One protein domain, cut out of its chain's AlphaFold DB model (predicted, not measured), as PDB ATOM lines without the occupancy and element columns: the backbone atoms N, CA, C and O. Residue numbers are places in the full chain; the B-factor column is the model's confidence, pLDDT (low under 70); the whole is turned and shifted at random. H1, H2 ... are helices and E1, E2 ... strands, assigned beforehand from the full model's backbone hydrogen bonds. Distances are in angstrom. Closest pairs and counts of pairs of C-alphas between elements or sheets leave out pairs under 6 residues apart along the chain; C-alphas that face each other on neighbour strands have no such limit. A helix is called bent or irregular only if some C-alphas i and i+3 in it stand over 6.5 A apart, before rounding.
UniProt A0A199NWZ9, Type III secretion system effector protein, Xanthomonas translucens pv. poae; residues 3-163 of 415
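AT A GLANCE: This is residues 3 to 163 of the 415 residues of the protein "Type III secretion system effector protein" of Xanthomonas translucens pv. poae (UniProt A0A199NWZ9). A small curled sheet of four strands stands beside a cluster of mostly crossed helices, H1 to H5, and the long helix H6 runs out of this cluster along one face of the sheet and on beyond it. In the cluster H1 and H2 lie side by side, and H5 crosses H1. The printed part has 161 residues, with six named helices and four named strands, in the order E1 E2 H1 H2 H3 H4 H5 H6 E3 E4; the sheet runs E1 E2 E4 E3, all antiparallel, and the class is mixed, helices and strands. The whole is compact, with a radius of gyration of the C-alphas of 17.4 A and spans of 52 by 40 by 28 A.

HOW THE PARTS SIT: The strongly twisted sheet has E1, residues 3 to 5, E2, residues 8 to 14, E4, residues 154 to 160, and E3, residues 147 to 151, strand beside strand. In the hairpin E1 and E2, N 3 and O 10 are within hydrogen-bond range at 2.9 A. E2 pairs with E1 over residues 8 to 10 and with E4 over residues 10 to 14, where N 11 and O 159 are 2.8 A apart. In the hairpin E3 and E4, N 149 and O 156 are 2.8 A apart. H6, residues 106 to 134, makes two layers with the sheet, a helix on one face, at a height of 9.5 A; its closest C-alphas to E4 are Val 120 and Ile 157, 5.9 A. On the local plane it runs along the strands, at 19 degrees to E4. H5, residues 91 to 104, is on the opposite face at a height of 6.6 A. H1, residues 16 to 29, touches H5 about perpendicular, at 90 degrees, closest at the C-alphas of Arg 18 and Val 94, 5.3 A. H1 and H2, residues 33 to 51, form a helical hairpin at a shallow tilt of 12 degrees, closest at the C-alphas of Ala 24 and Ala 36, 4.0 A. H3, residues 55 to 72, touches H2 at a steep tilt of 41 degrees, in another helical hairpin, closest at the C-alphas of Gly 41 and Lys 61, 6.0 A. H4, residues 75 to 85, touches H1 with residues 25 to 29 of H1 alone, closest at the C-alphas of Thr 26 and Ala 84, 5.7 A. Every O i to N i+4 pair is within hydrogen-bond range in H1, H2, H4 and H5; in H3 it is 10 of 14 and in H6 21 of 25.

IN THESE COORDINATES: E1 begins at C-alpha 3, (-44.221, -13.130, -14.128). H6 is 42.2 A long, from C-alpha 106 at (-42.736, -41.897, -27.936); it is irregular, C-alphas 107 and 110 being 7.2 A apart, and H3, 28.4 A, is only just irregular, with 6.7 A between C-alphas 58 and 61. H2 measures 27.4 A, and E2 and E4 18.8 A each. E4 ends at C-alpha 160, (-36.014, -9.103, -16.550).

THE WHOLE: The C-alphas of Gln 73 and Tyr 137, the two farthest apart, are 54.3 A apart. The printed part has no cut. The link from H6 to E3, residues 135 to 146, is long; the others are tight. Mean pLDDT of the printed part is 88.2, and residues 52 to 58 are under 70.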
ATOM      1  N   ALA A   3     -44.205 -12.559 -15.473       84.00
ATOM      2  CA  ALA A   3     -44.221 -13.130 -14.128       84.00
ATOM      3  C   ALA A   3     -43.382 -12.281 -13.167       84.00
ATOM      4  O   ALA A   3     -42.459 -11.593 -13.597       84.00
ATOM      5  N   ILE A   4     -43.679 -12.361 -11.868       85.25
ATOM      6  CA  ILE A   4     -42.863 -11.738 -10.821       85.25
ATOM      7  C   ILE A   4     -41.870 -12.773 -10.293       85.25
ATOM      8  O   ILE A   4     -42.278 -13.821  -9.796       85.25
ATOM      9  N   ILE A   5     -40.578 -12.472 -10.393       82.81
ATOM     10  CA  ILE A   5     -39.479 -13.295  -9.872       82.81
ATOM     11  C   ILE A   5     -38.578 -12.362  -9.070       82.81
ATOM     12  O   ILE A   5     -38.213 -11.297  -9.562       82.81
ATOM     13  N   ASP A   6     -38.304 -12.719  -7.815       83.88
ATOM     14  CA  ASP A   6     -37.501 -11.916  -6.881       83.88
ATOM     15  C   ASP A   6     -37.955 -10.445  -6.772       83.88
ATOM     16  O   ASP A   6     -37.158  -9.519  -6.638       83.88
ATOM     17  N   GLY A   7     -39.273 -10.219  -6.840       84.50
ATOM     18  CA  GLY A   7     -39.879  -8.888  -6.744       84.50
ATOM     19  C   GLY A   7     -39.792  -8.040  -8.018       84.50
ATOM     20  O   GLY A   7     -40.161  -6.869  -7.978       84.50
ATOM     21  N   GLN A   8     -39.339  -8.603  -9.143       85.12
ATOM     22  CA  GLN A   8     -39.209  -7.899 -10.422       85.12
ATOM     23  C   GLN A   8     -40.013  -8.572 -11.536       85.12
ATOM     24  O   GLN A   8     -40.153  -9.798 -11.583       85.12
ATOM     25  N   GLU A   9     -40.525  -7.764 -12.464       89.06
ATOM     26  CA  GLU A   9     -41.235  -8.259 -13.640       89.06
ATOM     27  C   GLU A   9     -40.270  -8.889 -14.646       89.06
ATOM     28  O   GLU A   9     -39.257  -8.307 -15.041       89.06
ATOM     29  N   HIS A  10     -40.624 -10.088 -15.087       88.31
ATOM     30  CA  HIS A  10     -39.875 -10.862 -16.057       88.31
ATOM     31  C   HIS A  10     -40.779 -11.293 -17.204       88.31
ATOM     32  O   HIS A  10     -41.880 -11.804 -16.993       88.31
ATOM     33  N   LEU A  11     -40.281 -11.167 -18.430       87.19
ATOM     34  CA  LEU A  11     -40.833 -11.874 -19.574       87.19
ATOM     35  C   LEU A  11     -40.414 -13.336 -19.499       87.19
ATOM     36  O   LEU A  11     -39.231 -13.661 -19.545       87.19
ATOM     37  N   VAL A  12     -41.409 -14.211 -19.419       86.25
ATOM     38  CA  VAL A  12     -41.230 -15.657 -19.384       86.25
ATOM     39  C   VAL A  12     -41.643 -16.273 -20.713       86.25
ATOM     40  O   VAL A  12     -42.751 -16.025 -21.219       86.25
ATOM     41  N   LYS A  13     -40.747 -17.093 -21.265       86.31
ATOM     42  CA  LYS A  13     -40.909 -17.821 -22.527       86.31
ATOM     43  C   LYS A  13     -40.620 -19.309 -22.330       86.31
ATOM     44  O   LYS A  13     -39.734 -19.687 -21.572       86.31
ATOM     45  N   THR A  14     -41.380 -20.144 -23.034       87.25
ATOM     46  CA  THR A  14     -41.118 -21.584 -23.195       87.25
ATOM     47  C   THR A  14     -40.372 -21.815 -24.509       87.25
ATOM     48  O   THR A  14     -40.449 -20.976 -25.404       87.25
ATOM     49  N   GLY A  15     -39.710 -22.962 -24.660       87.00
ATOM     50  CA  GLY A  15     -39.017 -23.289 -25.908       87.00
ATOM     51  C   GLY A  15     -39.936 -23.391 -27.138       87.00
ATOM     52  O   GLY A  15     -41.112 -23.768 -27.033       87.00
ATOM     53  N   ILE A  16     -39.373 -23.081 -28.309       87.00
ATOM     54  CA  ILE A  16     -40.092 -22.869 -29.575       87.00
ATOM     55  C   ILE A  16     -41.100 -23.963 -29.952       87.00
ATOM     56  O   ILE A  16     -42.203 -23.616 -30.375       87.00
ATOM     57  N   SER A  17     -40.804 -25.259 -29.765       87.94
ATOM     58  CA  SER A  17     -41.745 -26.322 -30.167       87.94
ATOM     59  C   SER A  17     -43.080 -26.210 -29.440       87.94
ATOM     60  O   SER A  17     -44.129 -26.366 -30.049       87.94
ATOM     61  N   ARG A  18     -43.061 -25.887 -28.140       92.50
ATOM     62  CA  ARG A  18     -44.282 -25.741 -27.331       92.50
ATOM     63  C   ARG A  18     -45.093 -24.523 -27.754       92.50
ATOM     64  O   ARG A  18     -46.305 -24.620 -27.917       92.50
ATOM     65  N   SER A  19     -44.419 -23.408 -28.031       90.94
ATOM     66  CA  SER A  19     -45.070 -22.234 -28.623       90.94
ATOM     67  C   SER A  19     -45.721 -22.573 -29.974       90.94
ATOM     68  O   SER A  19     -46.869 -22.205 -30.218       90.94
ATOM     69  N   LEU A  20     -45.024 -23.314 -30.841       94.88
ATOM     70  CA  LEU A  20     -45.543 -23.735 -32.147       94.88
ATOM     71  C   LEU A  20     -46.735 -24.698 -32.029       94.88
ATOM     72  O   LEU A  20     -47.671 -24.569 -32.814       94.88
ATOM     73  N   LEU A  21     -46.750 -25.594 -31.037       95.88
ATOM     74  CA  LEU A  21     -47.898 -26.462 -30.742       95.88
ATOM     75  C   LEU A  21     -49.140 -25.644 -30.353       95.88
ATOM     76  O   LEU A  21     -50.203 -25.839 -30.938       95.88
ATOM     77  N   GLY A  22     -49.012 -24.675 -29.440       94.56
ATOM     78  CA  GLY A  22     -50.129 -23.788 -29.074       94.56
ATOM     79  C   GLY A  22     -50.641 -22.950 -30.255       94.56
ATOM     80  O   GLY A  22     -51.850 -22.792 -30.456       94.56
ATOM     81  N   GLN A  23     -49.727 -22.467 -31.105       94.62
ATOM     82  CA  GLN A  23     -50.091 -21.788 -32.353       94.62
ATOM     83  C   GLN A  23     -50.822 -22.722 -33.325       94.62
ATOM     84  O   GLN A  23     -51.789 -22.293 -33.952       94.62
ATOM     85  N   ALA A  24     -50.405 -23.986 -33.440       96.81
ATOM     86  CA  ALA A  24     -51.066 -24.972 -34.291       96.81
ATOM     87  C   ALA A  24     -52.510 -25.236 -33.834       96.81
ATOM     88  O   ALA A  24     -53.412 -25.230 -34.673       96.81
ATOM     89  N   VAL A  25     -52.759 -25.348 -32.521       96.38
ATOM     90  CA  VAL A  25     -54.126 -25.460 -31.967       96.38
ATOM     91  C   VAL A  25     -54.962 -24.244 -32.362       96.38
ATOM     92  O   VAL A  25     -56.060 -24.385 -32.900       96.38
ATOM     93  N   THR A  26     -54.415 -23.042 -32.167       95.00
ATOM     94  CA  THR A  26     -55.091 -21.782 -32.518       95.00
ATOM     95  C   THR A  26     -55.406 -21.698 -34.017       95.00
ATOM     96  O   THR A  26     -56.476 -21.226 -34.405       95.00
ATOM     97  N   CYS A  27     -54.505 -22.173 -34.882       95.12
ATOM     98  CA  CYS A  27     -54.750 -22.263 -36.319       95.12
ATOM     99  C   CYS A  27     -55.890 -23.240 -36.641       95.12
ATOM    100  O   CYS A  27     -56.776 -22.879 -37.413       95.12
ATOM    101  N   CYS A  28     -55.923 -24.427 -36.028       94.56
ATOM    102  CA  CYS A  28     -57.017 -25.385 -36.217       94.56
ATOM    103  C   CYS A  28     -58.372 -24.811 -35.783       94.56
ATOM    104  O   CYS A  28     -59.347 -24.936 -36.520       94.56
ATOM    105  N   VAL A  29     -58.428 -24.103 -34.649       93.69
ATOM    106  CA  VAL A  29     -59.644 -23.411 -34.168       93.69
ATOM    107  C   VAL A  29     -60.174 -22.411 -35.197       93.69
ATOM    108  O   VAL A  29     -61.381 -22.271 -35.371       93.69
ATOM    109  N   LYS A  30     -59.272 -21.737 -35.919       92.06
ATOM    110  CA  LYS A  30     -59.600 -20.770 -36.979       92.06
ATOM    111  C   LYS A  30     -59.876 -21.426 -38.342       92.06
ATOM    112  O   LYS A  30     -59.998 -20.715 -39.335       92.06
ATOM    113  N   GLY A  31     -59.925 -22.758 -38.420       92.56
ATOM    114  CA  GLY A  31     -60.080 -23.505 -39.674       92.56
ATOM    115  C   GLY A  31     -58.845 -23.471 -40.585       92.56
ATOM    116  O   GLY A  31     -58.927 -23.818 -41.758       92.56
ATOM    117  N   GLN A  32     -57.686 -23.051 -40.073       93.62
ATOM    118  CA  GLN A  32     -56.446 -22.854 -40.831       93.62
ATOM    119  C   GLN A  32     -55.515 -24.072 -40.722       93.62
ATOM    120  O   GLN A  32     -54.358 -23.943 -40.314       93.62
ATOM    121  N   VAL A  33     -56.006 -25.258 -41.084       93.81
ATOM    122  CA  VAL A  33     -55.277 -26.532 -40.913       93.81
ATOM    123  C   VAL A  33     -53.909 -26.516 -41.609       93.81
ATOM    124  O   VAL A  33     -52.905 -26.867 -40.998       93.81
ATOM    125  N   ASP A  34     -53.813 -25.978 -42.826       94.38
ATOM    126  CA  ASP A  34     -52.529 -25.862 -43.536       94.38
ATOM    127  C   ASP A  34     -51.513 -24.978 -42.795       94.38
ATOM    128  O   ASP A  34     -50.301 -25.184 -42.875       94.38
ATOM    129  N   GLN A  35     -51.979 -23.939 -42.091       94.75
ATOM    130  CA  GLN A  35     -51.098 -23.125 -41.251       94.75
ATOM    131  C   GLN A  35     -50.659 -23.891 -40.006       94.75
ATOM    132  O   GLN A  35     -49.487 -23.790 -39.645       94.75
ATOM    133  N   ALA A  36     -51.547 -24.684 -39.400       96.06
ATOM    134  CA  ALA A  36     -51.195 -25.559 -38.287       96.06
ATOM    135  C   ALA A  36     -50.098 -26.557 -38.698       96.06
ATOM    136  O   ALA A  36     -49.035 -26.576 -38.079       96.06
ATOM    137  N   ASN A  37     -50.277 -27.271 -39.814       96.00
ATOM    138  CA  ASN A  37     -49.291 -28.231 -40.324       96.00
ATOM    139  C   ASN A  37     -47.952 -27.559 -40.673       96.00
ATOM    140  O   ASN A  37     -46.884 -28.100 -40.393       96.00
ATOM    141  N   ARG A  38     -47.968 -26.321 -41.193       94.81
ATOM    142  CA  ARG A  38     -46.731 -25.535 -41.368       94.81
ATOM    143  C   ARG A  38     -46.000 -25.276 -40.048       94.81
ATOM    144  O   ARG A  38     -44.776 -25.359 -40.025       94.81
ATOM    145  N   ARG A  39     -46.714 -24.960 -38.959       96.19
ATOM    146  CA  ARG A  39     -46.098 -24.765 -37.630       96.19
ATOM    147  C   ARG A  39     -45.488 -26.058 -37.097       96.19
ATOM    148  O   ARG A  39     -44.379 -26.003 -36.579       96.19
ATOM    149  N   LEU A  40     -46.159 -27.195 -37.283       95.75
ATOM    150  CA  LEU A  40     -45.622 -28.517 -36.938       95.75
ATOM    151  C   LEU A  40     -44.363 -28.842 -37.756       95.75
ATOM    152  O   LEU A  40     -43.362 -29.275 -37.194       95.75
ATOM    153  N   GLY A  41     -44.368 -28.532 -39.056       92.81
ATOM    154  CA  GLY A  41     -43.191 -28.660 -39.921       92.81
ATOM    155  C   GLY A  41     -41.970 -27.903 -39.388       92.81
ATOM    156  O   GLY A  41     -40.890 -28.477 -39.314       92.81
ATOM    157  N   TYR A  42     -42.145 -26.667 -38.906       91.31
ATOM    158  CA  TYR A  42     -41.044 -25.896 -38.311       91.31
ATOM    159  C   TYR A  42     -40.439 -26.541 -37.056       91.31
ATOM    160  O   TYR A  42     -39.256 -26.330 -36.783       91.31
ATOM    161  N   ILE A  43     -41.215 -27.323 -36.297       92.94
ATOM    162  CA  ILE A  43     -40.691 -28.084 -35.153       92.94
ATOM    163  C   ILE A  43     -39.718 -29.153 -35.652       92.94
ATOM    164  O   ILE A  43     -38.593 -29.241 -35.160       92.94
ATOM    165  N   VAL A  44     -40.137 -29.918 -36.663       90.75
ATOM    166  CA  VAL A  44     -39.322 -30.978 -37.268       90.75
ATOM    167  C   VAL A  44     -38.064 -30.395 -37.904       90.75
ATOM    168  O   VAL A  44     -36.967 -30.840 -37.581       90.75
ATOM    169  N   ASP A  45     -38.193 -29.338 -38.709       86.81
ATOM    170  CA  ASP A  45     -37.053 -28.648 -39.329       86.81
ATOM    171  C   ASP A  45     -36.062 -28.129 -38.270       86.81
ATOM    172  O   ASP A  45     -34.839 -28.207 -38.430       86.81
ATOM    173  N   GLY A  46     -36.587 -27.621 -37.149       86.25
ATOM    174  CA  GLY A  46     -35.796 -27.193 -35.999       86.25
ATOM    175  C   GLY A  46     -35.000 -28.337 -35.370       86.25
ATOM    176  O   GLY A  46     -33.817 -28.155 -35.068       86.25
ATOM    177  N   ALA A  47     -35.619 -29.509 -35.208       87.69
ATOM    178  CA  ALA A  47     -34.968 -30.707 -34.682       87.69
ATOM    179  C   ALA A  47     -33.889 -31.231 -35.640       87.69
ATOM    180  O   ALA A  47     -32.754 -31.436 -35.211       87.69
ATOM    181  N   VAL A  48     -34.198 -31.348 -36.937       84.38
ATOM    182  CA  VAL A  48     -33.256 -31.769 -37.993       84.38
ATOM    183  C   VAL A  48     -31.995 -30.907 -37.963       84.38
ATOM    184  O   VAL A  48     -30.870 -31.411 -37.889       84.38
ATOM    185  N   ARG A  49     -32.173 -29.580 -37.939       80.69
ATOM    186  CA  ARG A  49     -31.068 -28.613 -37.903       80.69
ATOM    187  C   ARG A  49     -30.170 -28.783 -36.675       80.69
ATOM    188  O   ARG A  49     -28.956 -28.566 -36.762       80.69
ATOM    189  N   LEU A  50     -30.751 -29.083 -35.514       81.00
ATOM    190  CA  LEU A  50     -30.008 -29.218 -34.261       81.00
ATOM    191  C   LEU A  50     -29.261 -30.553 -34.193       81.00
ATOM    192  O   LEU A  50     -28.091 -30.560 -33.817       81.00
ATOM    193  N   LEU A  51     -29.902 -31.636 -34.632       77.06
ATOM    194  CA  LEU A  51     -29.421 -33.005 -34.458       77.06
ATOM    195  C   LEU A  51     -28.525 -33.521 -35.594       77.06
ATOM    196  O   LEU A  51     -27.970 -34.610 -35.460       77.06
ATOM    197  N   LYS A  52     -28.383 -32.776 -36.706       67.44
ATOM    198  CA  LYS A  52     -27.582 -33.168 -37.890       67.44
ATOM    199  C   LYS A  52     -27.810 -34.646 -38.292       67.44
ATOM    200  O   LYS A  52     -26.855 -35.356 -38.594       67.44
ATOM    201  N   SER A  53     -29.052 -35.129 -38.207       55.34
ATOM    202  CA  SER A  53     -29.383 -36.560 -38.322       55.34
ATOM    203  C   SER A  53     -29.815 -36.983 -39.733       55.34
ATOM    204  O   SER A  53     -30.271 -36.161 -40.521       55.34
ATOM    205  N   ASP A  54     -29.670 -38.288 -39.986       44.72
ATOM    206  CA  ASP A  54     -29.888 -39.074 -41.218       44.72
ATOM    207  C   ASP A  54     -31.323 -38.982 -41.830       44.72
ATOM    208  O   ASP A  54     -32.267 -38.614 -41.121       44.72
ATOM    209  N   PRO A  55     -31.549 -39.415 -43.097       41.59
ATOM    210  CA  PRO A  55     -32.832 -39.390 -43.833       41.59
ATOM    211  C   PRO A  55     -34.037 -40.061 -43.154       41.59
ATOM    212  O   PRO A  55     -35.171 -39.909 -43.599       41.59
ATOM    213  N   THR A  56     -33.848 -40.782 -42.048       49.28
ATOM    214  CA  THR A  56     -34.944 -41.388 -41.268       49.28
ATOM    215  C   THR A  56     -35.866 -40.359 -40.596       49.28
ATOM    216  O   THR A  56     -36.949 -40.723 -40.129       49.28
ATOM    217  N   GLN A  57     -35.493 -39.072 -40.583       56.75
ATOM    218  CA  GLN A  57     -36.356 -37.970 -40.142       56.75
ATOM    219  C   GLN A  57     -37.400 -37.520 -41.181       56.75
ATOM    220  O   GLN A  57     -38.338 -36.820 -40.800       56.75
ATOM    221  N   GLU A  58     -37.333 -37.968 -42.444       56.62
ATOM    222  CA  GLU A  58     -38.352 -37.646 -43.465       56.62
ATOM    223  C   GLU A  58     -39.768 -38.108 -43.057       56.62
ATOM    224  O   GLU A  58     -40.759 -37.464 -43.398       56.62
ATOM    225  N   ASN A  59     -39.870 -39.143 -42.212       76.12
ATOM    226  CA  ASN A  59     -41.142 -39.651 -41.684       76.12
ATOM    227  C   ASN A  59     -41.617 -38.968 -40.384       76.12
ATOM    228  O   ASN A  59     -42.684 -39.309 -39.880       76.12
ATOM    229  N   GLN A  60     -40.863 -38.023 -39.808       88.25
ATOM    230  CA  GLN A  60     -41.241 -37.374 -38.539       88.25
ATOM    231  C   GLN A  60     -42.335 -36.322 -38.714       88.25
ATOM    232  O   GLN A  60     -43.164 -36.139 -37.826       88.25
ATOM    233  N   LYS A  61     -42.361 -35.640 -39.861       91.12
ATOM    234  CA  LYS A  61     -43.389 -34.643 -40.166       91.12
ATOM    235  C   LYS A  61     -44.795 -35.245 -40.284       91.12
ATOM    236  O   LYS A  61     -45.652 -34.792 -39.529       91.12
ATOM    237  N   PRO A  62     -45.048 -36.260 -41.138       92.75
ATOM    238  CA  PRO A  62     -46.366 -36.891 -41.189       92.75
ATOM    239  C   PRO A  62     -46.743 -37.527 -39.845       92.75
ATOM    240  O   PRO A  62     -47.866 -37.350 -39.394       92.75
ATOM    241  N   LEU A  63     -45.786 -38.149 -39.143       93.94
ATOM    242  CA  LEU A  63     -46.023 -38.721 -37.815       93.94
ATOM    243  C   LEU A  63     -46.490 -37.672 -36.791       93.94
ATOM    244  O   LEU A  63     -47.441 -37.909 -36.050       93.94
ATOM    245  N   LEU A  64     -45.837 -36.505 -36.749       95.69
ATOM    246  CA  LEU A  64     -46.222 -35.413 -35.855       95.69
ATOM    247  C   LEU A  64     -47.589 -34.832 -36.228       95.69
ATOM    248  O   LEU A  64     -48.383 -34.543 -35.337       95.69
ATOM    249  N   GLU A  65     -47.863 -34.649 -37.520       95.62
ATOM    250  CA  GLU A  65     -49.162 -34.168 -38.000       95.62
ATOM    251  C   GLU A  65     -50.289 -35.136 -37.603       95.62
ATOM    252  O   GLU A  65     -51.278 -34.707 -37.008       95.62
ATOM    253  N   GLU A  66     -50.118 -36.438 -37.845       96.06
ATOM    254  CA  GLU A  66     -51.085 -37.479 -37.473       96.06
ATOM    255  C   GLU A  66     -51.324 -37.529 -35.959       96.06
ATOM    256  O   GLU A  66     -52.473 -37.449 -35.514       96.06
ATOM    257  N   ALA A  67     -50.255 -37.589 -35.157       96.81
ATOM    258  CA  ALA A  67     -50.354 -37.617 -33.699       96.81
ATOM    259  C   ALA A  67     -51.029 -36.351 -33.146       96.81
ATOM    260  O   ALA A  67     -51.865 -36.432 -32.244       96.81
ATOM    261  N   PHE A  68     -50.713 -35.180 -33.709       97.69
ATOM    262  CA  PHE A  68     -51.318 -33.909 -33.318       97.69
ATOM    263  C   PHE A  68     -52.819 -33.867 -33.611       97.69
ATOM    264  O   PHE A  68     -53.610 -33.536 -32.727       97.69
ATOM    265  N   HIS A  69     -53.238 -34.236 -34.823       97.12
ATOM    266  CA  HIS A  69     -54.660 -34.230 -35.178       97.12
ATOM    267  C   HIS A  69     -55.452 -35.291 -34.415       97.12
ATOM    268  O   HIS A  69     -56.585 -35.018 -34.015       97.12
ATOM    269  N   ALA A  70     -54.857 -36.455 -34.137       96.75
ATOM    270  CA  ALA A  70     -55.448 -37.466 -33.263       96.75
ATOM    271  C   ALA A  70     -55.611 -36.950 -31.824       96.75
ATOM    272  O   ALA A  70     -56.680 -37.110 -31.231       96.75
ATOM    273  N   PHE A  71     -54.600 -36.262 -31.282       96.69
ATOM    274  CA  PHE A  71     -54.670 -35.630 -29.964       96.69
ATOM    275  C   PHE A  71     -55.846 -34.651 -29.858       96.69
ATOM    276  O   PHE A  71     -56.580 -34.697 -28.870       96.69
ATOM    277  N   LEU A  72     -56.097 -33.828 -30.883       96.38
ATOM    278  CA  LEU A  72     -57.226 -32.886 -30.890       96.38
ATOM    279  C   LEU A  72     -58.606 -33.565 -30.795       96.38
ATOM    280  O   LEU A  72     -59.570 -32.912 -30.402       96.38
ATOM    281  N   GLN A  73     -58.716 -34.857 -31.127       95.75
ATOM    282  CA  GLN A  73     -59.966 -35.620 -31.003       95.75
ATOM    283  C   GLN A  73     -60.194 -36.203 -29.600       95.75
ATOM    284  O   GLN A  73     -61.305 -36.647 -29.293       95.75
ATOM    285  N   THR A  74     -59.171 -36.201 -28.741       96.25
ATOM    286  CA  THR A  74     -59.281 -36.638 -27.341       96.25
ATOM    287  C   THR A  74     -60.037 -35.613 -26.497       96.25
ATOM    288  O   THR A  74     -60.143 -34.445 -26.872       96.25
ATOM    289  N   ASP A  75     -60.540 -36.015 -25.330       95.69
ATOM    290  CA  ASP A  75     -61.247 -35.092 -24.428       95.69
ATOM    291  C   ASP A  75     -60.342 -33.950 -23.949       95.69
ATOM    292  O   ASP A  75     -60.747 -32.789 -23.969       95.69
ATOM    293  N   LYS A  76     -59.072 -34.256 -23.646       93.75
ATOM    294  CA  LYS A  76     -58.061 -33.247 -23.300       93.75
ATOM    295  C   LYS A  76     -57.775 -32.292 -24.466       93.75
ATOM    296  O   LYS A  76     -57.662 -31.085 -24.272       93.75
ATOM    297  N   GLY A  77     -57.680 -32.817 -25.689       93.94
ATOM    298  CA  GLY A  77     -57.496 -32.004 -26.892       93.94
ATOM    299  C   GLY A  77     -58.665 -31.048 -27.142       93.94
ATOM    300  O   GLY A  77     -58.444 -29.875 -27.441       93.94
ATOM    301  N   LYS A  78     -59.904 -31.520 -26.953       95.06
ATOM    302  CA  LYS A  78     -61.119 -30.697 -27.073       95.06
ATOM    303  C   LYS A  78     -61.156 -29.570 -26.040       95.06
ATOM    304  O   LYS A  78     -61.457 -28.440 -26.410       95.06
ATOM    305  N   GLU A  79     -60.777 -29.844 -24.791       94.69
ATOM    306  CA  GLU A  79     -60.697 -28.822 -23.738       94.69
ATOM    307  C   GLU A  79     -59.726 -27.689 -24.115       94.69
ATOM    308  O   GLU A  79     -60.055 -26.507 -24.005       94.69
ATOM    309  N   LEU A  80     -58.541 -28.032 -24.631       93.44
ATOM    310  CA  LEU A  80     -57.568 -27.028 -25.072       93.44
ATOM    311  C   LEU A  80     -58.033 -26.259 -26.311       93.44
ATOM    312  O   LEU A  80     -57.770 -25.063 -26.426       93.44
ATOM    313  N   VAL A  81     -58.748 -26.909 -27.231       93.31
ATOM    314  CA  VAL A  81     -59.400 -26.230 -28.361       93.31
ATOM    315  C   VAL A  81     -60.427 -25.213 -27.859       93.31
ATOM    316  O   VAL A  81     -60.492 -24.105 -28.394       93.31
ATOM    317  N   ASP A  82     -61.193 -25.541 -26.820       93.31
ATOM    318  CA  ASP A  82     -62.153 -24.614 -26.221       93.31
ATOM    319  C   ASP A  82     -61.461 -23.426 -25.542       93.31
ATOM    320  O   ASP A  82     -61.843 -22.283 -25.800       93.31
ATOM    321  N   LYS A  83     -60.372 -23.650 -24.792       94.25
ATOM    322  CA  LYS A  83     -59.530 -22.555 -24.266       94.25
ATOM    323  C   LYS A  83     -58.936 -21.680 -25.375       94.25
ATOM    324  O   LYS A  83     -58.856 -20.457 -25.245       94.25
ATOM    325  N   ALA A  84     -58.514 -22.288 -26.481       92.06
ATOM    326  CA  ALA A  84     -57.916 -21.579 -27.607       92.06
ATOM    327  C   ALA A  84     -58.909 -20.647 -28.321       92.06
ATOM    328  O   ALA A  84     -58.498 -19.599 -28.824       92.06
ATOM    329  N   LYS A  85     -60.211 -20.971 -28.327       91.81
ATOM    330  CA  LYS A  85     -61.269 -20.087 -28.862       91.81
ATOM    331  C   LYS A  85     -61.352 -18.757 -28.118       91.81
ATOM    332  O   LYS A  85     -61.721 -17.755 -28.724       91.81
ATOM    333  N   THR A  86     -61.007 -18.746 -26.834       90.69
ATOM    334  CA  THR A  86     -61.022 -17.550 -25.980       90.69
ATOM    335  C   THR A  86     -59.631 -16.961 -25.756       90.69
ATOM    336  O   THR A  86     -59.455 -16.173 -24.835       90.69
ATOM    337  N   GLU A  87     -58.636 -17.360 -26.559       86.81
ATOM    338  CA  GLU A  87     -57.239 -16.907 -26.442       86.81
ATOM    339  C   GLU A  87     -56.633 -17.138 -25.039       86.81
ATOM    340  O   GLU A  87     -55.758 -16.398 -24.597       86.81
ATOM    341  N   ALA A  88     -57.091 -18.184 -24.341       89.94
ATOM    342  CA  ALA A  88     -56.755 -18.456 -22.941       89.94
ATOM    343  C   ALA A  88     -55.666 -19.528 -22.748       89.94
ATOM    344  O   ALA A  88     -55.444 -19.958 -21.620       89.94
ATOM    345  N   LEU A  89     -55.007 -19.981 -23.823       89.88
ATOM    346  CA  LEU A  89     -53.908 -20.947 -23.716       89.88
ATOM    347  C   LEU A  89     -52.714 -20.342 -22.970       89.88
ATOM    348  O   LEU A  89     -52.230 -19.267 -23.337       89.88
ATOM    349  N   ASP A  90     -52.184 -21.073 -21.993       88.75
ATOM    350  CA  ASP A  90     -51.012 -20.670 -21.216       88.75
ATOM    351  C   ASP A  90     -49.790 -21.602 -21.394       88.75
ATOM    352  O   ASP A  90     -49.728 -22.463 -22.277       88.75
ATOM    353  N   ILE A  91     -48.749 -21.379 -20.581       86.94
ATOM    354  CA  ILE A  91     -47.499 -22.158 -20.621       86.94
ATOM    355  C   ILE A  91     -47.700 -23.610 -20.152       86.94
ATOM    356  O   ILE A  91     -46.988 -24.500 -20.629       86.94
ATOM    357  N   ALA A  92     -48.623 -23.857 -19.220       87.88
ATOM    358  CA  ALA A  92     -48.935 -25.203 -18.757       87.88
ATOM    359  C   ALA A  92     -49.675 -25.972 -19.856       87.88
ATOM    360  O   ALA A  92     -49.270 -27.086 -20.181       87.88
ATOM    361  N   ASP A  93     -50.642 -25.333 -20.519       91.19
ATOM    362  CA  ASP A  93     -51.410 -25.930 -21.614       91.19
ATOM    363  C   ASP A  93     -50.502 -26.440 -22.747       91.19
ATOM    364  O   ASP A  93     -50.636 -27.572 -23.211       91.19
ATOM    365  N   VAL A  94     -49.515 -25.647 -23.180       90.94
ATOM    366  CA  VAL A  94     -48.579 -26.087 -24.234       90.94
ATOM    367  C   VAL A  94     -47.582 -27.152 -23.765       90.94
ATOM    368  O   VAL A  94     -47.099 -27.944 -24.580       90.94
ATOM    369  N   GLY A  95     -47.266 -27.189 -22.467       90.31
ATOM    370  CA  GLY A  95     -46.506 -28.281 -21.857       90.31
ATOM    371  C   GLY A  95     -47.299 -29.588 -21.871       90.31
ATOM    372  O   GLY A  95     -46.754 -30.637 -22.211       90.31
ATOM    373  N   ASP A  96     -48.594 -29.491 -21.603       89.88
ATOM    374  CA  ASP A  96     -49.540 -30.597 -21.585       89.88
ATOM    375  C   ASP A  96     -49.788 -31.196 -22.969       89.88
ATOM    376  O   ASP A  96     -49.807 -32.420 -23.091       89.88
ATOM    377  N   ILE A  97     -49.907 -30.364 -24.016       93.25
ATOM    378  CA  ILE A  97     -49.962 -30.845 -25.410       93.25
ATOM    379  C   ILE A  97     -48.715 -31.676 -25.709       93.25
ATOM    380  O   ILE A  97     -48.814 -32.797 -26.198       93.25
ATOM    381  N   HIS A  98     -47.533 -31.139 -25.399       94.00
ATOM    382  CA  HIS A  98     -46.271 -31.830 -25.644       94.00
ATOM    383  C   HIS A  98     -46.237 -33.179 -24.914       94.00
ATOM    384  O   HIS A  98     -45.952 -34.193 -25.548       94.00
ATOM    385  N   ALA A  99     -46.544 -33.203 -23.615       91.94
ATOM    386  CA  ALA A  99     -46.551 -34.432 -22.824       91.94
ATOM    387  C   ALA A  99     -47.491 -35.486 -23.428       91.94
ATOM    388  O   ALA A  99     -47.060 -36.602 -23.692       91.94
ATOM    389  N   SER A 100     -48.727 -35.105 -23.766       93.62
ATOM    390  CA  SER A 100     -49.698 -36.026 -24.365       93.62
ATOM    391  C   SER A 100     -49.266 -36.573 -25.729       93.62
ATOM    392  O   SER A 100     -49.544 -37.731 -26.029       93.62
ATOM    393  N   LEU A 101     -48.563 -35.782 -26.545       95.38
ATOM    394  CA  LEU A 101     -48.011 -36.267 -27.814       95.38
ATOM    395  C   LEU A 101     -46.870 -37.266 -27.608       95.38
ATOM    396  O   LEU A 101     -46.798 -38.250 -28.335       95.38
ATOM    397  N   VAL A 102     -45.998 -37.034 -26.624       93.81
ATOM    398  CA  VAL A 102     -44.902 -37.961 -26.296       93.81
ATOM    399  C   VAL A 102     -45.432 -39.259 -25.692       93.81
ATOM    400  O   VAL A 102     -44.925 -40.325 -26.026       93.81
ATOM    401  N   ASP A 103     -46.464 -39.181 -24.852       93.12
ATOM    402  CA  ASP A 103     -47.104 -40.360 -24.267       93.12
ATOM    403  C   ASP A 103     -47.785 -41.224 -25.341       93.12
ATOM    404  O   ASP A 103     -47.705 -42.451 -25.295       93.12
ATOM    405  N   ALA A 104     -48.439 -40.591 -26.322       92.88
ATOM    406  CA  ALA A 104     -49.123 -41.285 -27.412       92.88
ATOM    407  C   ALA A 104     -48.160 -41.830 -28.479       92.88
ATOM    408  O   ALA A 104     -48.380 -42.920 -29.004       92.88
ATOM    409  N   GLU A 105     -47.098 -41.088 -28.802       94.50
ATOM    410  CA  GLU A 105     -46.098 -41.471 -29.798       94.50
ATOM    411  C   GLU A 105     -44.676 -41.157 -29.287       94.50
ATOM    412  O   GLU A 105     -44.104 -40.096 -29.575       94.50
ATOM    413  N   PRO A 106     -44.053 -42.096 -28.545       92.31
ATOM    414  CA  PRO A 106     -42.736 -41.897 -27.936       92.31
ATOM    415  C   PRO A 106     -41.617 -41.568 -28.928       92.31
ATOM    416  O   PRO A 106     -40.614 -40.954 -28.550       92.31
ATOM    417  N   ARG A 107     -41.764 -41.922 -30.215       91.12
ATOM    418  CA  ARG A 107     -40.771 -41.585 -31.251       91.12
ATOM    419  C   ARG A 107     -40.662 -40.080 -31.497       91.12
ATOM    420  O   ARG A 107     -39.631 -39.637 -32.003       91.12
ATOM    421  N   LEU A 108     -41.673 -39.293 -31.119       92.38
ATOM    422  CA  LEU A 108     -41.665 -37.833 -31.233       92.38
ATOM    423  C   LEU A 108     -40.884 -37.140 -30.110       92.38
ATOM    424  O   LEU A 108     -40.607 -35.947 -30.230       92.38
ATOM    425  N   ARG A 109     -40.485 -37.851 -29.043       92.56
ATOM    426  CA  ARG A 109     -39.815 -37.267 -27.866       92.56
ATOM    427  C   ARG A 109     -38.633 -36.372 -28.229       92.56
ATOM    428  O   ARG A 109     -38.584 -35.221 -27.812       92.56
ATOM    429  N   ASN A 110     -37.700 -36.862 -29.043       91.06
ATOM    430  CA  ASN A 110     -36.523 -36.074 -29.425       91.06
ATOM    431  C   ASN A 110     -36.888 -34.947 -30.404       91.06
ATOM    432  O   ASN A 110     -36.393 -33.831 -30.260       91.06
ATOM    433  N   THR A 111     -37.793 -35.211 -31.350       91.06
ATOM    434  CA  THR A 111     -38.291 -34.226 -32.324       91.06
ATOM    435  C   THR A 111     -38.941 -33.025 -31.633       91.06
ATOM    436  O   THR A 111     -38.714 -31.882 -32.020       91.06
ATOM    437  N   LEU A 112     -39.719 -33.264 -30.574       92.44
ATOM    438  CA  LEU A 112     -40.390 -32.220 -29.804       92.44
ATOM    439  C   LEU A 112     -39.475 -31.599 -28.741       92.44
ATOM    440  O   LEU A 112     -39.449 -30.374 -28.595       92.44
ATOM    441  N   GLY A 113     -38.738 -32.426 -27.998       91.38
ATOM    442  CA  GLY A 113     -37.958 -32.034 -26.827       91.38
ATOM    443  C   GLY A 113     -36.680 -31.268 -27.156       91.38
ATOM    444  O   GLY A 113     -36.360 -30.301 -26.465       91.38
ATOM    445  N   VAL A 114     -35.957 -31.648 -28.216       89.56
ATOM    446  CA  VAL A 114     -34.661 -31.030 -28.555       89.56
ATOM    447  C   VAL A 114     -34.828 -29.546 -28.878       89.56
ATOM    448  O   VAL A 114     -34.123 -28.739 -28.268       89.56
ATOM    449  N   PRO A 115     -35.766 -29.122 -29.750       88.69
ATOM    450  CA  PRO A 115     -35.928 -27.700 -30.010       88.69
ATOM    451  C   PRO A 115     -36.514 -26.944 -28.813       88.69
ATOM    452  O   PRO A 115     -36.236 -25.761 -28.692       88.69
ATOM    453  N   VAL A 116     -37.250 -27.580 -27.888       89.06
ATOM    454  CA  VAL A 116     -37.638 -26.915 -26.625       89.06
ATOM    455  C   VAL A 116     -36.403 -26.601 -25.791       89.06
ATOM    456  O   VAL A 116     -36.204 -25.455 -25.396       89.06
ATOM    457  N   LEU A 117     -35.578 -27.618 -25.542       87.56
ATOM    458  CA  LEU A 117     -34.437 -27.524 -24.642       87.56
ATOM    459  C   LEU A 117     -33.365 -26.574 -25.173       87.56
ATOM    460  O   LEU A 117     -32.852 -25.734 -24.439       87.56
ATOM    461  N   PHE A 118     -33.032 -26.684 -26.457       85.06
ATOM    462  CA  PHE A 118     -31.966 -25.873 -27.032       85.06
ATOM    463  C   PHE A 118     -32.385 -24.459 -27.354       85.06
ATOM    464  O   PHE A 118     -31.526 -23.592 -27.376       85.06
ATOM    465  N   ASP A 119     -33.670 -24.188 -27.547       85.94
ATOM    466  CA  ASP A 119     -34.120 -22.806 -27.622       85.94
ATOM    467  C   ASP A 119     -33.887 -22.098 -26.281       85.94
ATOM    468  O   ASP A 119     -33.287 -21.026 -26.255       85.94
ATOM    469  N   VAL A 120     -34.209 -22.748 -25.154       86.31
ATOM    470  CA  VAL A 120     -33.994 -22.138 -23.833       86.31
ATOM    471  C   VAL A 120     -32.528 -22.135 -23.374       86.31
ATOM    472  O   VAL A 120     -32.069 -21.189 -22.740       86.31
ATOM    473  N   ILE A 121     -31.739 -23.157 -23.709       85.62
ATOM    474  CA  ILE A 121     -30.300 -23.138 -23.409       85.62
ATOM    475  C   ILE A 121     -29.596 -22.089 -24.274       85.62
ATOM    476  O   ILE A 121     -28.790 -21.320 -23.753       85.62
ATOM    477  N   ASN A 122     -29.890 -22.036 -25.578       86.44
ATOM    478  CA  ASN A 122     -29.192 -21.132 -26.489       86.44
ATOM    479  C   ASN A 122     -29.536 -19.678 -26.207       86.44
ATOM    480  O   ASN A 122     -28.628 -18.854 -26.239       86.44
ATOM    481  N   VAL A 123     -30.796 -19.361 -25.902       86.88
ATOM    482  CA  VAL A 123     -31.162 -17.990 -25.539       86.88
ATOM    483  C   VAL A 123     -30.529 -17.605 -24.201       86.88
ATOM    484  O   VAL A 123     -29.943 -16.531 -24.105       86.88
ATOM    485  N   ALA A 124     -30.529 -18.490 -23.194       86.94
ATOM    486  CA  ALA A 124     -29.882 -18.189 -21.917       86.94
ATOM    487  C   ALA A 124     -28.367 -17.978 -22.052       86.94
ATOM    488  O   ALA A 124     -27.834 -16.977 -21.576       86.94
ATOM    489  N   ALA A 125     -27.676 -18.888 -22.739       86.88
ATOM    490  CA  ALA A 125     -26.239 -18.795 -22.964       86.88
ATOM    491  C   ALA A 125     -25.867 -17.615 -23.877       86.88
ATOM    492  O   ALA A 125     -24.919 -16.887 -23.591       86.88
ATOM    493  N   GLY A 126     -26.622 -17.408 -24.957       88.81
ATOM    494  CA  GLY A 126     -26.420 -16.311 -25.898       88.81
ATOM    495  C   GLY A 126     -26.617 -14.954 -25.230       88.81
ATOM    496  O   GLY A 126     -25.757 -14.087 -25.357       88.81
ATOM    497  N   GLN A 127     -27.689 -14.789 -24.449       89.19
ATOM    498  CA  GLN A 127     -27.923 -13.558 -23.699       89.19
ATOM    499  C   GLN A 127     -26.835 -13.329 -22.645       89.19
ATOM    500  O   GLN A 127     -26.357 -12.209 -22.525       89.19
ATOM    501  N   GLN A 128     -26.381 -14.361 -21.921       88.00
ATOM    502  CA  GLN A 128     -25.253 -14.227 -20.984       88.00
ATOM    503  C   GLN A 128     -23.965 -13.773 -21.684       88.00
ATOM    504  O   GLN A 128     -23.265 -12.904 -21.165       88.00
ATOM    505  N   LEU A 129     -23.668 -14.327 -22.862       89.69
ATOM    506  CA  LEU A 129     -22.497 -13.956 -23.653       89.69
ATOM    507  C   LEU A 129     -22.585 -12.497 -24.125       89.69
ATOM    508  O   LEU A 129     -21.642 -11.730 -23.938       89.69
ATOM    509  N   VAL A 130     -23.734 -12.090 -24.671       91.38
ATOM    510  CA  VAL A 130     -23.972 -10.704 -25.097       91.38
ATOM    511  C   VAL A 130     -23.933  -9.753 -23.902       91.38
ATOM    512  O   VAL A 130     -23.264  -8.731 -23.972       91.38
ATOM    513  N   ASN A 131     -24.537 -10.106 -22.767       91.06
ATOM    514  CA  ASN A 131     -24.477  -9.305 -21.544       91.06
ATOM    515  C   ASN A 131     -23.048  -9.153 -21.013       91.06
ATOM    516  O   ASN A 131     -22.704  -8.093 -20.505       91.06
ATOM    517  N   ALA A 132     -22.207 -10.184 -21.117       90.38
ATOM    518  CA  ALA A 132     -20.811 -10.091 -20.697       90.38
ATOM    519  C   ALA A 132     -20.026  -9.069 -21.539       90.38
ATOM    520  O   ALA A 132     -19.172  -8.363 -21.005       90.38
ATOM    521  N   LEU A 133     -20.349  -8.943 -22.829       92.81
ATOM    522  CA  LEU A 133     -19.820  -7.890 -23.694       92.81
ATOM    523  C   LEU A 133     -20.442  -6.525 -23.365       92.81
ATOM    524  O   LEU A 133     -19.727  -5.542 -23.173       92.81
ATOM    525  N   GLN A 134     -21.769  -6.458 -23.256       91.56
ATOM    526  CA  GLN A 134     -22.508  -5.224 -22.983       91.56
ATOM    527  C   GLN A 134     -22.152  -4.621 -21.619       91.56
ATOM    528  O   GLN A 134     -22.030  -3.406 -21.492       91.56
ATOM    529  N   GLY A 135     -21.864  -5.457 -20.623       90.81
ATOM    530  CA  GLY A 135     -21.454  -5.044 -19.282       90.81
ATOM    531  C   GLY A 135     -20.083  -4.380 -19.216       90.81
ATOM    532  O   GLY A 135     -19.716  -3.868 -18.162       90.81
ATOM    533  N   THR A 136     -19.332  -4.350 -20.320       89.31
ATOM    534  CA  THR A 136     -18.096  -3.559 -20.408       89.31
ATOM    535  C   THR A 136     -18.370  -2.059 -20.567       89.31
ATOM    536  O   THR A 136     -17.489  -1.255 -20.279       89.31
ATOM    537  N   TYR A 137     -19.587  -1.676 -20.981       86.75
ATOM    538  CA  TYR A 137     -19.975  -0.281 -21.222       86.75
ATOM    539  C   TYR A 137     -21.398   0.088 -20.755       86.75
ATOM    540  O   TYR A 137     -21.773   1.258 -20.836       86.75
ATOM    541  N   LEU A 138     -22.197  -0.869 -20.264       90.12
ATOM    542  CA  LEU A 138     -23.540  -0.640 -19.719       90.12
ATOM    543  C   LEU A 138     -23.643  -0.992 -18.229       90.12
ATOM    544  O   LEU A 138     -23.175  -2.055 -17.810       90.12
ATOM    545  N   PRO A 139     -24.340  -0.163 -17.428       88.25
ATOM    546  CA  PRO A 139     -24.713  -0.520 -16.066       88.25
ATOM    547  C   PRO A 139     -25.603  -1.769 -16.024       88.25
ATOM    548  O   PRO A 139     -26.484  -1.956 -16.865       88.25
ATOM    549  N   LYS A 140     -25.448  -2.592 -14.979       87.12
ATOM    550  CA  LYS A 140     -26.207  -3.847 -14.804       87.12
ATOM    551  C   LYS A 140     -27.724  -3.676 -14.863       87.12
ATOM    552  O   LYS A 140     -28.412  -4.528 -15.413       87.12
ATOM    553  N   GLN A 141     -28.254  -2.577 -14.334       87.00
ATOM    554  CA  GLN A 141     -29.697  -2.326 -14.327       87.00
ATOM    555  C   GLN A 141     -30.300  -2.204 -15.737       87.00
ATOM    556  O   GLN A 141     -31.466  -2.552 -15.912       87.00
ATOM    557  N   HIS A 142     -29.496  -1.781 -16.721       88.06
ATOM    558  CA  HIS A 142     -29.877  -1.622 -18.126       88.06
ATOM    559  C   HIS A 142     -29.609  -2.865 -18.979       88.06
ATOM    560  O   HIS A 142     -29.924  -2.865 -20.165       88.06
ATOM    561  N   MET A 143     -29.027  -3.915 -18.402       87.38
ATOM    562  CA  MET A 143     -28.871  -5.202 -19.068       87.38
ATOM    563  C   MET A 143     -30.020  -6.125 -18.662       87.38
ATOM    564  O   MET A 143     -30.399  -6.133 -17.486       87.38
ATOM    565  N   PRO A 144     -30.589  -6.900 -19.597       83.38
ATOM    566  CA  PRO A 144     -31.612  -7.872 -19.253       83.38
ATOM    567  C   PRO A 144     -30.949  -9.031 -18.515       83.38
ATOM    568  O   PRO A 144     -29.883  -9.490 -18.915       83.38
ATOM    569  N   ASP A 145     -31.580  -9.571 -17.484       79.12
ATOM    570  CA  ASP A 145     -31.139 -10.863 -16.958       79.12
ATOM    571  C   ASP A 145     -31.649 -11.983 -17.878       79.12
ATOM    572  O   ASP A 145     -32.596 -11.787 -18.646       79.12
ATOM    573  N   SER A 146     -31.016 -13.156 -17.837       77.25
ATOM    574  CA  SER A 146     -31.531 -14.347 -18.515       77.25
ATOM    575  C   SER A 146     -31.320 -15.579 -17.656       77.25
ATOM    576  O   SER A 146     -30.231 -16.159 -17.611       77.25
ATOM    577  N   SER A 147     -32.399 -15.971 -16.989       79.00
ATOM    578  CA  SER A 147     -32.435 -17.096 -16.068       79.00
ATOM    579  C   SER A 147     -33.137 -18.274 -16.723       79.00
ATOM    580  O   SER A 147     -34.288 -18.172 -17.150       79.00
ATOM    581  N   LEU A 148     -32.435 -19.402 -16.784       84.94
ATOM    582  CA  LEU A 148     -33.021 -20.685 -17.140       84.94
ATOM    583  C   LEU A 148     -33.774 -21.226 -15.921       84.94
ATOM    584  O   LEU A 148     -33.181 -21.430 -14.865       84.94
ATOM    585  N   LEU A 149     -35.074 -21.457 -16.071       84.62
ATOM    586  CA  LEU A 149     -35.937 -21.978 -15.018       84.62
ATOM    587  C   LEU A 149     -36.357 -23.403 -15.365       84.62
ATOM    588  O   LEU A 149     -36.968 -23.642 -16.408       84.62
ATOM    589  N   ALA A 150     -36.067 -24.339 -14.468       81.94
ATOM    590  CA  ALA A 150     -36.568 -25.704 -14.534       81.94
ATOM    591  C   ALA A 150     -37.789 -25.828 -13.613       81.94
ATOM    592  O   ALA A 150     -37.672 -25.743 -12.393       81.94
ATOM    593  N   VAL A 151     -38.968 -26.012 -14.198       79.00
ATOM    594  CA  VAL A 151     -40.226 -26.276 -13.485       79.00
ATOM    595  C   VAL A 151     -40.701 -27.686 -13.836       79.00
ATOM    596  O   VAL A 151     -40.354 -28.178 -14.901       79.00
ATOM    597  N   GLN A 152     -41.477 -28.353 -12.971       71.38
ATOM    598  CA  GLN A 152     -41.735 -29.811 -13.009       71.38
ATOM    599  C   GLN A 152     -41.953 -30.447 -14.401       71.38
ATOM    600  O   GLN A 152     -41.492 -31.564 -14.617       71.38
ATOM    601  N   ASN A 153     -42.580 -29.744 -15.355       75.50
ATOM    602  CA  ASN A 153     -42.758 -30.201 -16.741       75.50
ATOM    603  C   ASN A 153     -42.268 -29.208 -17.812       75.50
ATOM    604  O   ASN A 153     -42.602 -29.355 -18.991       75.50
ATOM    605  N   ASN A 154     -41.489 -28.183 -17.459       80.75
ATOM    606  CA  ASN A 154     -41.041 -27.169 -18.408       80.75
ATOM    607  C   ASN A 154     -39.630 -26.639 -18.144       80.75
ATOM    608  O   ASN A 154     -39.166 -26.559 -17.012       80.75
ATOM    609  N   ALA A 155     -38.973 -26.253 -19.230       85.62
ATOM    610  CA  ALA A 155     -37.773 -25.446 -19.209       85.62
ATOM    611  C   ALA A 155     -38.150 -24.084 -19.796       85.62
ATOM    612  O   ALA A 155     -38.656 -23.998 -20.919       85.62
ATOM    613  N   LEU A 156     -37.962 -23.033 -19.007       87.88
ATOM    614  CA  LEU A 156     -38.367 -21.675 -19.341       87.88
ATOM    615  C   LEU A 156     -37.162 -20.751 -19.314       87.88
ATOM    616  O   LEU A 156     -36.190 -20.995 -18.603       87.88
ATOM    617  N   ILE A 157     -37.273 -19.645 -20.031       87.81
ATOM    618  CA  ILE A 157     -36.417 -18.487 -19.817       87.81
ATOM    619  C   ILE A 157     -37.243 -17.403 -19.178       87.81
ATOM    620  O   ILE A 157     -38.333 -17.099 -19.660       87.81
ATOM    621  N   ALA A 158     -36.682 -16.798 -18.141       87.44
ATOM    622  CA  ALA A 158     -37.128 -15.523 -17.628       87.44
ATOM    623  C   ALA A 158     -36.093 -14.453 -17.954       87.44
ATOM    624  O   ALA A 158     -34.910 -14.612 -17.650       87.44
ATOM    625  N   SER A 159     -36.560 -13.358 -18.545       87.50
ATOM    626  CA  SER A 159     -35.748 -12.177 -18.790       87.50
ATOM    627  C   SER A 159     -36.361 -10.961 -18.124       87.50
ATOM    628  O   SER A 159     -37.545 -10.678 -18.314       87.50
ATOM    629  N   ARG A 160     -35.566 -10.274 -17.303       88.19
ATOM    630  CA  ARG A 160     -36.014  -9.103 -16.550       88.19
ATOM    631  C   ARG A 160     -36.413  -7.982 -17.504       88.19
ATOM    632  O   ARG A 160     -35.680  -7.671 -18.443       88.19
ATOM    633  N   LEU A 161     -37.553  -7.353 -17.234       86.19
ATOM    634  CA  LEU A 161     -37.924  -6.118 -17.910       86.19
ATOM    635  C   LEU A 161     -36.991  -4.988 -17.464       86.19
ATOM    636  O   LEU A 161     -36.806  -4.743 -16.271       86.19
ATOM    637  N   ILE A 162     -36.392  -4.304 -18.434       87.75
ATOM    638  CA  ILE A 162     -35.538  -3.147 -18.173       87.75
ATOM    639  C   ILE A 162     -36.439  -1.921 -18.046       87.75
ATOM    640  O   ILE A 162     -37.136  -1.557 -18.996       87.75
ATOM    641  N   ALA A 163     -36.428  -1.301 -16.867       80.19
ATOM    642  CA  ALA A 163     -37.122  -0.041 -16.637       80.19
ATOM    643  C   ALA A 163     -36.576   1.050 -17.576       80.19
ATOM    644  O   ALA A 163     -35.395   1.042 -17.919       80.19
TER     645      ALA A 163